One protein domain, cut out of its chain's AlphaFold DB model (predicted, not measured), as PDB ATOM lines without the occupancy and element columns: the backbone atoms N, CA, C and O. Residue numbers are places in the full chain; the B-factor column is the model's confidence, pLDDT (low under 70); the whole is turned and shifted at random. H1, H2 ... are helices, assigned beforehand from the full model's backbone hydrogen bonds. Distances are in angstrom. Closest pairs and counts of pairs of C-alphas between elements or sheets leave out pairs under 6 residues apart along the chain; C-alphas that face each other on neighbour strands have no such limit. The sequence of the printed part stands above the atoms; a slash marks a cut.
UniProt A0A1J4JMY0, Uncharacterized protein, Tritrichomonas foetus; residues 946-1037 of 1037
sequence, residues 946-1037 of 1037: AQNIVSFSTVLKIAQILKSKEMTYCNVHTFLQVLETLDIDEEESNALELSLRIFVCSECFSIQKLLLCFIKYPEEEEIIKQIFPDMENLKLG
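What this domain is: This is residues 946 to 1037 of the 1037 residues of an uncharacterized protein of Tritrichomonas foetus (UniProt A0A1J4JMY0). Three nearly aligned helices, H1, H4 and H5, have their centres at the corners of a triangle, and a helical hairpin of H2 and H3 is joined to this group through H2, which packs steeply across residues 958 to 962 of H1, while H3 stays apart from H1 and H5. The tail, residues 1032 to 1037, sticks out from this body. The printed part has 92 residues with five named helices, H1 to H5 in order along the chain, and no named strand; the class is all helix. The whole is compact, with a radius of gyration of the C-alphas of 12.6 A, and spans 40 by 29 by 23 A.

Where its parts are: H1 is residues 952 to 964, 18.3 A from first to last C-alpha, and begins with C-alpha 952 at (-36.875, -31.648, 23.235). H2 is residues 972 to 980, 12.1 A long. H3, the longest helix, is residues 986 to 999, 19.5 A long, with C-alpha 986 at (-30.601, -45.016, 16.314). H4 is residues 1007 to 1012, 8.7 A long. H5 is residues 1018 to 1027, 14.9 A long, and ends with C-alpha 1027 at (-38.901, -31.790, 37.110).

How they stand to each other: H1 touches H5 at a shallow tilt of 16 degrees, the same way; their closest C-alphas, of Lys 963 and Ile 1027, are 6.9 A apart. H1 and H4 are close but not clearly touching, with the C-alphas of Val 955 and Leu 1011 closest at 6.5 A. They run opposite ways at a shallow tilt of 17 degrees. H4 and H5 form a helical hairpin at 13 degrees, with the C-alphas of Leu 1012 and Glu 1021 closest at 6.4 A. H1 touches H2 with residues 958 to 962 alone, closest at the C-alphas of Ile 958 and Leu 979, 7.5 A apart. The tilt is steep at 69.8 degrees, only just short of about perpendicular, and they run opposite ways. H2 and H3 form a helical hairpin at 16 degrees, with the C-alphas of Val 972 and Leu 996 closest at 7.0 A. H3 and H4 are close but not clearly touching, about perpendicular at 75 degrees, with the C-alphas of Phe 999 and Leu 1010 closest at 7.8 A. H3 is apart from H1 and H5. Residues 969 to 970 pair with residues 1005 to 1006, antiparallel. In H1, H2, H3 and H4 every O i to N i+4 pair is within hydrogen-bond range; in H5 4 of 6 are.

The domain as a whole: The C-alphas farthest apart, of Glu 987 and Gly 1037, the chain's last residue, are 40.7 A apart. The printed part has no cut. The links from H2 to H3 and from H4 to H5 are tight, those from H1 to H2 and from H3 to H4 short; no link is long. The mean pLDDT of the printed part is 79.0, and residues 1000 to 1003 and 1030 to 1037 are under 70.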
ATOM      1  N   ALA A 946     -25.526 -29.601  20.333       75.19
ATOM      2  CA  ALA A 946     -26.390 -30.578  21.010       75.19
ATOM      3  C   ALA A 946     -27.894 -30.377  20.730       75.19
ATOM      4  O   ALA A 946     -28.622 -31.342  20.502       75.19
ATOM      5  N   GLN A 947     -28.343 -29.123  20.649       79.69
ATOM      6  CA  GLN A 947     -29.723 -28.740  20.314       79.69
ATOM      7  C   GLN A 947     -30.175 -29.163  18.907       79.69
ATOM      8  O   GLN A 947     -31.368 -29.124  18.613       79.69
ATOM      9  N   ASN A 948     -29.240 -29.520  18.020       76.44
ATOM     10  CA  ASN A 948     -29.537 -29.884  16.633       76.44
ATOM     11  C   ASN A 948     -29.593 -31.407  16.407       76.44
ATOM     12  O   ASN A 948     -29.847 -31.820  15.279       76.44
ATOM     13  N   ILE A 949     -29.337 -32.223  17.439       74.00
ATOM     14  CA  ILE A 949     -29.227 -33.693  17.337       74.00
ATOM     15  C   ILE A 949     -30.198 -34.463  18.243       74.00
ATOM     16  O   ILE A 949     -30.337 -35.668  18.078       74.00
ATOM     17  N   VAL A 950     -30.853 -33.797  19.200       80.50
ATOM     18  CA  VAL A 950     -31.828 -34.428  20.103       80.50
ATOM     19  C   VAL A 950     -33.051 -33.530  20.222       80.50
ATOM     20  O   VAL A 950     -32.945 -32.357  20.582       80.50
ATOM     21  N   SER A 951     -34.229 -34.072  19.935       85.00
ATOM     22  CA  SER A 951     -35.491 -33.352  20.068       85.00
ATOM     23  C   SER A 951     -35.856 -33.113  21.540       85.00
ATOM     24  O   SER A 951     -35.718 -33.999  22.387       85.00
ATOM     25  N   PHE A 952     -36.411 -31.937  21.867       87.12
ATOM     26  CA  PHE A 952     -36.875 -31.648  23.235       87.12
ATOM     27  C   PHE A 952     -37.947 -32.649  23.719       87.12
ATOM     28  O   PHE A 952     -38.030 -32.954  24.906       87.12
ATOM     29  N   SER A 953     -38.710 -33.251  22.800       87.00
ATOM     30  CA  SER A 953     -39.593 -34.392  23.077       87.00
ATOM     31  C   SER A 953     -38.859 -35.600  23.672       87.00
ATOM     32  O   SER A 953     -39.363 -36.205  24.618       87.00
ATOM     33  N   THR A 954     -37.675 -35.940  23.161       86.88
ATOM     34  CA  THR A 954     -36.835 -37.019  23.701       86.88
ATOM     35  C   THR A 954     -36.212 -36.607  25.039       86.88
ATOM     36  O   THR A 954     -36.305 -37.366  26.006       86.88
ATOM     37  N   VAL A 955     -35.714 -35.368  25.163       88.19
ATOM     38  CA  VAL A 955     -35.212 -34.799  26.437       88.19
ATOM     39  C   VAL A 955     -36.274 -34.871  27.550       88.19
ATOM     40  O   VAL A 955     -35.972 -35.290  28.670       88.19
ATOM     41  N   LEU A 956     -37.532 -34.533  27.247       88.75
ATOM     42  CA  LEU A 956     -38.642 -34.561  28.206       88.75
ATOM     43  C   LEU A 956     -39.010 -35.993  28.644       88.75
ATOM     44  O   LEU A 956     -39.218 -36.220  29.838       88.75
ATOM     45  N   LYS A 957     -39.052 -36.963  27.714       89.12
ATOM     46  CA  LYS A 957     -39.270 -38.391  28.038       89.12
ATOM     47  C   LYS A 957     -38.208 -38.896  29.025       89.12
ATOM     48  O   LYS A 957     -38.544 -39.497  30.046       89.12
ATOM     49  N   ILE A 958     -36.933 -38.610  28.740       89.50
ATOM     50  CA  ILE A 958     -35.787 -38.996  29.577       89.50
ATOM     51  C   ILE A 958     -35.910 -38.373  30.976       89.50
ATOM     52  O   ILE A 958     -35.798 -39.080  31.980       89.50
ATOM     53  N   ALA A 959     -36.212 -37.071  31.052       88.94
ATOM     54  CA  ALA A 959     -36.415 -36.355  32.311       88.94
ATOM     55  C   ALA A 959     -37.503 -37.003  33.187       88.94
ATOM     56  O   ALA A 959     -37.303 -37.199  34.387       88.94
ATOM     57  N   GLN A 960     -38.639 -37.373  32.587       89.00
ATOM     58  CA  GLN A 960     -39.768 -37.982  33.294       89.00
ATOM     59  C   GLN A 960     -39.442 -39.386  33.827       89.00
ATOM     60  O   GLN A 960     -39.736 -39.668  34.991       89.00
ATOM     61  N   ILE A 961     -38.782 -40.244  33.037       89.62
ATOM     62  CA  ILE A 961     -38.396 -41.591  33.500       89.62
ATOM     63  C   ILE A 961     -37.351 -41.514  34.615       89.62
ATOM     64  O   ILE A 961     -37.522 -42.166  35.647       89.62
ATOM     65  N   LEU A 962     -36.308 -40.693  34.463       88.62
ATOM     66  CA  LEU A 962     -35.282 -40.532  35.500       88.62
ATOM     67  C   LEU A 962     -35.873 -39.968  36.800       88.62
ATOM     68  O   LEU A 962     -35.546 -40.457  37.882       88.62
ATOM     69  N   LYS A 963     -36.828 -39.032  36.702       86.88
ATOM     70  CA  LYS A 963     -37.569 -38.532  37.864       86.88
ATOM     71  C   LYS A 963     -38.439 -39.605  38.526       86.88
ATOM     72  O   LYS A 963     -38.488 -39.645  39.750       86.88
ATOM     73  N   SER A 964     -39.080 -40.486  37.753       86.50
ATOM     74  CA  SER A 964     -39.879 -41.600  38.298       86.50
ATOM     75  C   SER A 964     -39.043 -42.681  39.003       86.50
ATOM     76  O   SER A 964     -39.582 -43.440  39.803       86.50
ATOM     77  N   LYS A 965     -37.728 -42.717  38.747       85.44
ATOM     78  CA  LYS A 965     -36.737 -43.533  39.472       85.44
ATOM     79  C   LYS A 965     -36.051 -42.767  40.622       85.44
ATOM     80  O   LYS A 965     -35.054 -43.243  41.150       85.44
ATOM     81  N   GLU A 966     -36.538 -41.568  40.956       83.81
ATOM     82  CA  GLU A 966     -35.980 -40.636  41.957       83.81
ATOM     83  C   GLU A 966     -34.503 -40.234  41.730       83.81
ATOM     84  O   GLU A 966     -33.838 -39.702  42.619       83.81
ATOM     85  N   MET A 967     -33.983 -40.420  40.512       80.06
ATOM     86  CA  MET A 967     -32.576 -40.175  40.190       80.06
ATOM     87  C   MET A 967     -32.299 -38.685  39.948       80.06
ATOM     88  O   MET A 967     -32.920 -38.057  39.092       80.06
ATOM     89  N   THR A 968     -31.310 -38.128  40.651       77.00
ATOM     90  CA  THR A 968     -30.775 -36.765  40.431       77.00
ATOM     91  C   THR A 968     -29.373 -36.768  39.807       77.00
ATOM     92  O   THR A 968     -29.011 -35.845  39.071       77.00
ATOM     93  N   TYR A 969     -28.624 -37.849  40.030       79.69
ATOM     94  CA  TYR A 969     -27.324 -38.141  39.430       79.69
ATOM     95  C   TYR A 969     -27.368 -39.504  38.730       79.69
ATOM     96  O   TYR A 969     -28.147 -40.379  39.115       79.69
ATOM     97  N   CYS A 970     -26.543 -39.691  37.702       79.69
ATOM     98  CA  CYS A 970     -26.433 -40.950  36.966       79.69
ATOM     99  C   CYS A 970     -24.988 -41.206  36.518       79.69
ATOM    100  O   CYS A 970     -24.185 -40.281  36.441       79.69
ATOM    101  N   ASN A 971     -24.672 -42.458  36.185       81.25
ATOM    102  CA  ASN A 971     -23.513 -42.813  35.363       81.25
ATOM    103  C   ASN A 971     -23.983 -43.096  33.920       81.25
ATOM    104  O   ASN A 971     -25.173 -43.331  33.695       81.25
ATOM    105  N   VAL A 972     -23.074 -43.090  32.945       82.31
ATOM    106  CA  VAL A 972     -23.418 -43.280  31.526       82.31
ATOM    107  C   VAL A 972     -24.022 -44.658  31.270       82.31
ATOM    108  O   VAL A 972     -25.022 -44.726  30.573       82.31
ATOM    109  N   HIS A 973     -23.526 -45.740  31.875       84.69
ATOM    110  CA  HIS A 973     -24.096 -47.077  31.658       84.69
ATOM    111  C   HIS A 973     -25.570 -47.165  32.097       84.69
ATOM    112  O   HIS A 973     -26.418 -47.599  31.322       84.69
ATOM    113  N   THR A 974     -25.906 -46.672  33.290       85.31
ATOM    114  CA  THR A 974     -27.294 -46.634  33.787       85.31
ATOM    115  C   THR A 974     -28.168 -45.632  33.019       85.31
ATOM    116  O   THR A 974     -29.375 -45.839  32.904       85.31
ATOM    117  N   PHE A 975     -27.585 -44.570  32.451       88.00
ATOM    118  CA  PHE A 975     -28.313 -43.639  31.582       88.00
ATOM    119  C   PHE A 975     -28.616 -44.272  30.216       88.00
ATOM    120  O   PHE A 975     -29.748 -44.188  29.751       88.00
ATOM    121  N   LEU A 976     -27.651 -44.968  29.608       87.69
ATOM    122  CA  LEU A 976     -27.842 -45.715  28.361       87.69
ATOM    123  C   LEU A 976     -28.869 -46.841  28.541       87.69
ATOM    124  O   LEU A 976     -29.769 -46.949  27.721       87.69
ATOM    125  N   GLN A 977     -28.863 -47.562  29.666       87.69
ATOM    126  CA  GLN A 977     -29.938 -48.507  30.023       87.69
ATOM    127  C   GLN A 977     -31.327 -47.850  30.134       87.69
ATOM    128  O   GLN A 977     -32.344 -48.520  29.969       87.69
ATOM    129  N   VAL A 978     -31.412 -46.547  30.430       86.38
ATOM    130  CA  VAL A 978     -32.681 -45.800  30.379       86.38
ATOM    131  C   VAL A 978     -33.044 -45.422  28.941       86.38
ATOM    132  O   VAL A 978     -34.228 -45.483  28.601       86.38
ATOM    133  N   LEU A 979     -32.065 -45.119  28.081       86.44
ATOM    134  CA  LEU A 979     -32.297 -44.940  26.642       86.44
ATOM    135  C   LEU A 979     -32.741 -46.247  25.964       86.44
ATOM    136  O   LEU A 979     -33.678 -46.214  25.184       86.44
ATOM    137  N   GLU A 980     -32.170 -47.400  26.329       86.31
ATOM    138  CA  GLU A 980     -32.593 -48.731  25.849       86.31
ATOM    139  C   GLU A 980     -34.059 -49.057  26.198       86.31
ATOM    140  O   GLU A 980     -34.711 -49.827  25.496       86.31
ATOM    141  N   THR A 981     -34.605 -48.467  27.271       85.88
ATOM    142  CA  THR A 981     -36.033 -48.593  27.630       85.88
ATOM    143  C   THR A 981     -36.951 -47.584  26.931       85.88
ATOM    144  O   THR A 981     -38.159 -47.583  27.179       85.88
ATOM    145  N   LEU A 982     -36.403 -46.717  26.078       84.25
ATOM    146  CA  LEU A 982     -37.132 -45.705  25.324       84.25
ATOM    147  C   LEU A 982     -37.078 -46.013  23.822       84.25
ATOM    148  O   LEU A 982     -36.023 -46.263  23.255       84.25
ATOM    149  N   ASP A 983     -38.232 -45.912  23.166       83.06
ATOM    150  CA  ASP A 983     -38.345 -45.953  21.706       83.06
ATOM    151  C   ASP A 983     -37.793 -44.627  21.134       83.06
ATOM    152  O   ASP A 983     -38.497 -43.606  21.069       83.06
ATOM    153  N   ILE A 984     -36.480 -44.629  20.871       85.50
ATOM    154  CA  ILE A 984     -35.641 -43.535  20.352       85.50
ATOM    155  C   ILE A 984     -34.942 -44.046  19.089       85.50
ATOM    156  O   ILE A 984     -34.539 -45.205  19.018       85.50
ATOM    157  N   ASP A 985     -34.791 -43.171  18.099       85.44
ATOM    158  CA  ASP A 985     -34.099 -43.489  16.851       85.44
ATOM    159  C   ASP A 985     -32.599 -43.786  17.060       85.44
ATOM    160  O   ASP A 985     -31.954 -43.230  17.954       85.44
ATOM    161  N   GLU A 986     -32.018 -44.641  16.212       83.75
ATOM    162  CA  GLU A 986     -30.601 -45.016  16.314       83.75
ATOM    163  C   GLU A 986     -29.672 -43.794  16.145       83.75
ATOM    164  O   GLU A 986     -28.617 -43.736  16.783       83.75
ATOM    165  N   GLU A 987     -30.065 -42.780  15.363       82.25
ATOM    166  CA  GLU A 987     -29.297 -41.545  15.181       82.25
ATOM    167  C   GLU A 987     -29.387 -40.618  16.412       82.25
ATOM    168  O   GLU A 987     -28.342 -40.180  16.899       82.25
ATOM    169  N   GLU A 988     -30.582 -40.395  16.989       82.56
ATOM    170  CA  GLU A 988     -30.729 -39.663  18.271       82.56
ATOM    171  C   GLU A 988     -29.975 -40.377  19.415       82.56
ATOM    172  O   GLU A 988     -29.368 -39.719  20.263       82.56
ATOM    173  N   SER A 989     -29.974 -41.715  19.437       86.19
ATOM    174  CA  SER A 989     -29.305 -42.515  20.474       86.19
ATOM    175  C   SER A 989     -27.772 -42.440  20.381       86.19
ATOM    176  O   SER A 989     -27.106 -42.116  21.368       86.19
ATOM    177  N   ASN A 990     -27.199 -42.621  19.182       86.88
ATOM    178  CA  ASN A 990     -25.759 -42.423  18.946       86.88
ATOM    179  C   ASN A 990     -25.322 -40.980  19.263       86.88
ATOM    180  O   ASN A 990     -24.247 -40.766  19.833       86.88
ATOM    181  N   ALA A 991     -26.155 -39.988  18.932       82.38
ATOM    182  CA  ALA A 991     -25.896 -38.591  19.261       82.38
ATOM    183  C   ALA A 991     -25.909 -38.328  20.772       82.38
ATOM    184  O   ALA A 991     -25.035 -37.612  21.272       82.38
ATOM    185  N   LEU A 992     -26.863 -38.918  21.503       85.31
ATOM    186  CA  LEU A 992     -26.919 -38.867  22.963       85.31
ATOM    187  C   LEU A 992     -25.678 -39.512  23.588       85.31
ATOM    188  O   LEU A 992     -25.073 -38.893  24.459       85.31
ATOM    189  N   GLU A 993     -25.242 -40.693  23.133       87.75
ATOM    190  CA  GLU A 993     -24.053 -41.350  23.691       87.75
ATOM    191  C   GLU A 993     -22.744 -40.604  23.375       87.75
ATOM    192  O   GLU A 993     -21.917 -40.409  24.273       87.75
ATOM    193  N   LEU A 994     -22.563 -40.120  22.140       86.25
ATOM    194  CA  LEU A 994     -21.417 -39.275  21.782       86.25
ATOM    195  C   LEU A 994     -21.386 -38.005  22.647       86.25
ATOM    196  O   LEU A 994     -20.345 -37.660  23.213       86.25
ATOM    197  N   SER A 995     -22.539 -37.346  22.793       82.56
ATOM    198  CA  SER A 995     -22.684 -36.148  23.623       82.56
ATOM    199  C   SER A 995     -22.406 -36.447  25.096       82.56
ATOM    200  O   SER A 995     -21.694 -35.682  25.735       82.56
ATOM    201  N   LEU A 996     -22.894 -37.569  25.634       82.69
ATOM    202  CA  LEU A 996     -22.609 -38.021  27.000       82.69
ATOM    203  C   LEU A 996     -21.101 -38.186  27.228       82.69
ATOM    204  O   LEU A 996     -20.544 -37.556  28.126       82.69
ATOM    205  N   ARG A 997     -20.418 -38.989  26.404       82.75
ATOM    206  CA  ARG A 997     -18.985 -39.280  26.598       82.75
ATOM    207  C   ARG A 997     -18.091 -38.041  26.427       82.75
ATOM    208  O   ARG A 997     -17.041 -37.963  27.067       82.75
ATOM    209  N   ILE A 998     -18.507 -37.058  25.620       79.56
ATOM    210  CA  ILE A 998     -17.787 -35.783  25.479       79.56
ATOM    211  C   ILE A 998     -18.120 -34.796  26.611       79.56
ATOM    212  O   ILE A 998     -17.196 -34.257  27.223       79.56
ATOM    213  N   PHE A 999     -19.402 -34.567  26.916       73.56
ATOM    214  CA  PHE A 999     -19.825 -33.579  27.915       73.56
ATOM    215  C   PHE A 999     -19.453 -33.969  29.344       73.56
ATOM    216  O   PHE A 999     -18.894 -33.145  30.071       73.56
ATOM    217  N   VAL A1000     -19.823 -35.183  29.763       68.88
ATOM    218  CA  VAL A1000     -19.869 -35.582  31.175       68.88
ATOM    219  C   VAL A1000     -18.810 -36.623  31.529       68.88
ATOM    220  O   VAL A1000     -18.251 -37.317  30.680       68.88
ATOM    221  N   CYS A1001     -18.531 -36.744  32.828       67.19
ATOM    222  CA  CYS A1001     -17.879 -37.924  33.387       67.19
ATOM    223  C   CYS A1001     -18.760 -39.150  33.126       67.19
ATOM    224  O   CYS A1001     -19.951 -39.138  33.438       67.19
ATOM    225  N   SER A1002     -18.179 -40.205  32.556       68.88
ATOM    226  CA  SER A1002     -18.875 -41.464  32.279       68.88
ATOM    227  C   SER A1002     -19.404 -42.148  33.541       68.88
ATOM    228  O   SER A1002     -20.339 -42.943  33.475       68.88
ATOM    229  N   GLU A1003     -18.824 -41.837  34.694       69.56
ATOM    230  CA  GLU A1003     -19.021 -42.566  35.939       69.56
ATOM    231  C   GLU A1003     -19.935 -41.836  36.944       69.56
ATOM    232  O   GLU A1003     -20.506 -42.492  37.815       69.56
ATOM    233  N   CYS A1004     -20.122 -40.513  36.822       73.12
ATOM    234  CA  CYS A1004     -21.105 -39.736  37.593       73.12
ATOM    235  C   CYS A1004     -21.351 -38.333  37.007       73.12
ATOM    236  O   CYS A1004     -20.414 -37.553  36.831       73.12
ATOM    237  N   PHE A1005     -22.616 -37.954  36.813       76.06
ATOM    238  CA  PHE A1005     -23.025 -36.601  36.427       76.06
ATOM    239  C   PHE A1005     -24.418 -36.224  36.947       76.06
ATOM    240  O   PHE A1005     -25.278 -37.080  37.156       76.06
ATOM    241  N   SER A1006     -24.660 -34.920  37.113       79.62
ATOM    242  CA  SER A1006     -25.993 -34.371  37.382       79.62
ATOM    243  C   SER A1006     -26.885 -34.485  36.144       79.62
ATOM    244  O   SER A1006     -26.578 -33.917  35.092       79.62
ATOM    245  N   ILE A1007     -28.021 -35.175  36.288       83.88
ATOM    246  CA  ILE A1007     -29.016 -35.353  35.219       83.88
ATOM    247  C   ILE A1007     -29.560 -33.991  34.770       83.88
ATOM    248  O   ILE A1007     -29.654 -33.725  33.575       83.88
ATOM    249  N   GLN A1008     -29.848 -33.103  35.725       84.50
ATOM    250  CA  GLN A1008     -30.320 -31.744  35.460       84.50
ATOM    251  C   GLN A1008     -29.325 -30.976  34.573       84.50
ATOM    252  O   GLN A1008     -29.712 -30.497  33.510       84.50
ATOM    253  N   LYS A1009     -28.038 -30.911  34.956       80.69
ATOM    254  CA  LYS A1009     -27.006 -30.198  34.175       80.69
ATOM    255  C   LYS A1009     -26.869 -30.744  32.754       80.69
ATOM    256  O   LYS A1009     -26.757 -29.953  31.825       80.69
ATOM    257  N   LEU A1010     -26.904 -32.070  32.584       84.06
ATOM    258  CA  LEU A1010     -26.846 -32.701  31.265       84.06
ATOM    259  C   LEU A1010     -28.050 -32.315  30.394       84.06
ATOM    260  O   LEU A1010     -27.866 -31.912  29.250       84.06
ATOM    261  N   LEU A1011     -29.277 -32.446  30.908       85.81
ATOM    262  CA  LEU A1011     -30.488 -32.196  30.115       85.81
ATOM    263  C   LEU A1011     -30.599 -30.722  29.689       85.81
ATOM    264  O   LEU A1011     -31.060 -30.446  28.581       85.81
ATOM    265  N   LEU A1012     -30.099 -29.788  30.507       83.88
ATOM    266  CA  LEU A1012     -29.978 -28.372  30.137       83.88
ATOM    267  C   LEU A1012     -29.049 -28.139  28.923       83.88
ATOM    268  O   LEU A1012     -29.269 -27.183  28.183       83.88
ATOM    269  N   CYS A1013     -28.065 -29.008  28.648       81.38
ATOM    270  CA  CYS A1013     -27.196 -28.874  27.466       81.38
ATOM    271  C   CYS A1013     -27.924 -29.102  26.131       81.38
ATOM    272  O   CYS A1013     -27.451 -28.613  25.108       81.38
ATOM    273  N   PHE A1014     -29.060 -29.810  26.123       84.50
ATOM    274  CA  PHE A1014     -29.850 -30.105  24.914       84.50
ATOM    275  C   PHE A1014     -31.013 -29.125  24.684       84.50
ATOM    276  O   PHE A1014     -31.710 -29.214  23.677       84.50
ATOM    277  N   ILE A1015     -31.234 -28.184  25.604       85.38
ATOM    278  CA  ILE A1015     -32.336 -27.218  25.546       85.38
ATOM    279  C   ILE A1015     -32.034 -26.099  24.555       85.38
ATOM    280  O   ILE A1015     -30.927 -25.553  24.550       85.38
ATOM    281  N   LYS A1016     -33.026 -25.734  23.737       83.38
ATOM    282  CA  LYS A1016     -32.901 -24.703  22.705       83.38
ATOM    283  C   LYS A1016     -33.524 -23.367  23.111       83.38
ATOM    284  O   LYS A1016     -33.008 -22.326  22.696       83.38
ATOM    285  N   TYR A1017     -34.580 -23.369  23.925       82.56
ATOM    286  CA  TYR A1017     -35.297 -22.154  24.329       82.56
ATOM    287  C   TYR A1017     -35.428 -22.024  25.862       82.56
ATOM    288  O   TYR A1017     -35.666 -23.025  26.533       82.56
ATOM    289  N   PRO A1018     -35.379 -20.807  26.445       80.56
ATOM    290  CA  PRO A1018     -35.501 -20.615  27.901       80.56
ATOM    291  C   PRO A1018     -36.803 -21.145  28.533       80.56
ATOM    292  O   PRO A1018     -36.834 -21.468  29.714       80.56
ATOM    293  N   GLU A1019     -37.879 -21.265  27.750       82.94
ATOM    294  CA  GLU A1019     -39.157 -21.849  28.192       82.94
ATOM    295  C   GLU A1019     -39.028 -23.355  28.517       82.94
ATOM    296  O   GLU A1019     -39.715 -23.870  29.395       82.94
ATOM    297  N   GLU A1020     -38.109 -24.059  27.850       86.38
ATOM    298  CA  GLU A1020     -37.817 -25.482  28.072       86.38
ATOM    299  C   GLU A1020     -36.964 -25.689  29.342       86.38
ATOM    300  O   GLU A1020     -37.131 -26.680  30.057       86.38
ATOM    301  N   GLU A1021     -36.087 -24.728  29.664       85.81
ATOM    302  CA  GLU A1021     -35.244 -24.726  30.870       85.81
ATOM    303  C   GLU A1021     -36.082 -24.702  32.156       85.81
ATOM    304  O   GLU A1021     -35.788 -25.452  33.093       85.81
ATOM    305  N   GLU A1022     -37.157 -23.905  32.207       85.31
ATOM    306  CA  GLU A1022     -38.064 -23.906  33.362       85.31
ATOM    307  C   GLU A1022     -38.769 -25.258  33.546       85.31
ATOM    308  O   GLU A1022     -38.934 -25.703  34.680       85.31
ATOM    309  N   ILE A1023     -39.124 -25.955  32.460       88.38
ATOM    310  CA  ILE A1023     -39.766 -27.278  32.528       88.38
ATOM    311  C   ILE A1023     -38.806 -28.312  33.138       88.38
ATOM    312  O   ILE A1023     -39.189 -29.051  34.049       88.38
ATOM    313  N   ILE A1024     -37.539 -28.338  32.708       87.69
ATOM    314  CA  ILE A1024     -36.538 -29.255  33.279       87.69
ATOM    315  C   ILE A1024     -36.229 -28.912  34.747       87.69
ATOM    316  O   ILE A1024     -36.105 -29.828  35.564       87.69
ATOM    317  N   LYS A1025     -36.204 -27.625  35.126       85.69
ATOM    318  CA  LYS A1025     -36.068 -27.194  36.534       85.69
ATOM    319  C   LYS A1025     -37.298 -27.486  37.399       85.69
ATOM    320  O   LYS A1025     -37.155 -27.665  38.604       85.69
ATOM    321  N   GLN A1026     -38.498 -27.582  36.828       85.75
ATOM    322  CA  GLN A1026     -39.690 -28.030  37.565       85.75
ATOM    323  C   GLN A1026     -39.659 -29.543  37.838       85.75
ATOM    324  O   GLN A1026     -40.087 -29.985  38.904       85.75
ATOM    325  N   ILE A1027     -39.109 -30.343  36.915       84.94
ATOM    326  CA  ILE A1027     -38.901 -31.790  37.110       84.94
ATOM    327  C   ILE A1027     -37.767 -32.037  38.123       84.94
ATOM    328  O   ILE A1027     -37.920 -32.834  39.057       84.94
ATOM    329  N   PHE A1028     -36.652 -31.318  37.985       81.56
ATOM    330  CA  PHE A1028     -35.487 -31.374  38.871       81.56
ATOM    331  C   PHE A1028     -35.264 -30.012  39.557       81.56
ATOM    332  O   PHE A1028     -34.423 -29.239  39.096       81.56
ATOM    333  N   PRO A1029     -36.012 -29.697  40.634       74.94
ATOM    334  CA  PRO A1029     -35.801 -28.469  41.400       74.94
ATOM    335  C   PRO A1029     -34.429 -28.483  42.082       74.94
ATOM    336  O   PRO A1029     -33.979 -29.529  42.552       74.94
ATOM    337  N   ASP A1030     -33.780 -27.316  42.142       56.50
ATOM    338  CA  ASP A1030     -32.368 -27.186  42.521       56.50
ATOM    339  C   ASP A1030     -32.056 -27.800  43.899       56.50
ATOM    340  O   ASP A1030     -32.428 -27.281  44.958       56.50
ATOM    341  N   MET A1031     -31.304 -28.904  43.876       47.50
ATOM    342  CA  MET A1031     -31.006 -29.737  45.048       47.50
ATOM    343  C   MET A1031     -30.074 -29.072  46.083       47.50
ATOM    344  O   MET A1031     -29.852 -29.661  47.136       47.50
ATOM    345  N   GLU A1032     -29.575 -27.844  45.866       41.94
ATOM    346  CA  GLU A1032     -28.698 -27.139  46.830       41.94
ATOM    347  C   GLU A1032     -29.351 -26.903  48.212       41.94
ATOM    348  O   GLU A1032     -28.650 -26.618  49.183       41.94
ATOM    349  N   ASN A1033     -30.681 -27.038  48.312       30.83
ATOM    350  CA  ASN A1033     -31.441 -26.928  49.563       30.83
ATOM    351  C   ASN A1033     -31.849 -28.278  50.183       30.83
ATOM    352  O   ASN A1033     -32.328 -28.302  51.322       30.83
ATOM    353  N   LEU A1034     -31.697 -29.399  49.467       30.95
ATOM    354  CA  LEU A1034     -32.086 -30.718  49.963       30.95
ATOM    355  C   LEU A1034     -30.896 -31.406  50.631       30.95
ATOM    356  O   LEU A1034     -29.885 -31.715  50.009       30.95
ATOM    357  N   LYS A1035     -31.039 -31.627  51.940       27.77
ATOM    358  CA  LYS A1035     -30.052 -32.318  52.768       27.77
ATOM    359  C   LYS A1035     -29.812 -33.723  52.205       27.77
ATOM    360  O   LYS A1035     -30.724 -34.544  52.234       27.77
ATOM    361  N   LEU A1036     -28.575 -34.014  51.810       25.05
ATOM    362  CA  LEU A1036     -28.026 -35.341  52.077       25.05
ATOM    363  C   LEU A1036     -27.912 -35.448  53.604       25.05
ATOM    364  O   LEU A1036     -27.341 -34.556  54.243       25.05
ATOM    365  N   GLY A1037     -28.576 -36.454  54.165       24.38
ATOM    366  CA  GLY A1037     -28.599 -36.779  55.591       24.38
ATOM    367  C   GLY A1037     -28.002 -38.152  55.831       24.38
ATOM    368  O   GLY A1037     -27.953 -38.925  54.850       24.38
TER     369      GLY A1037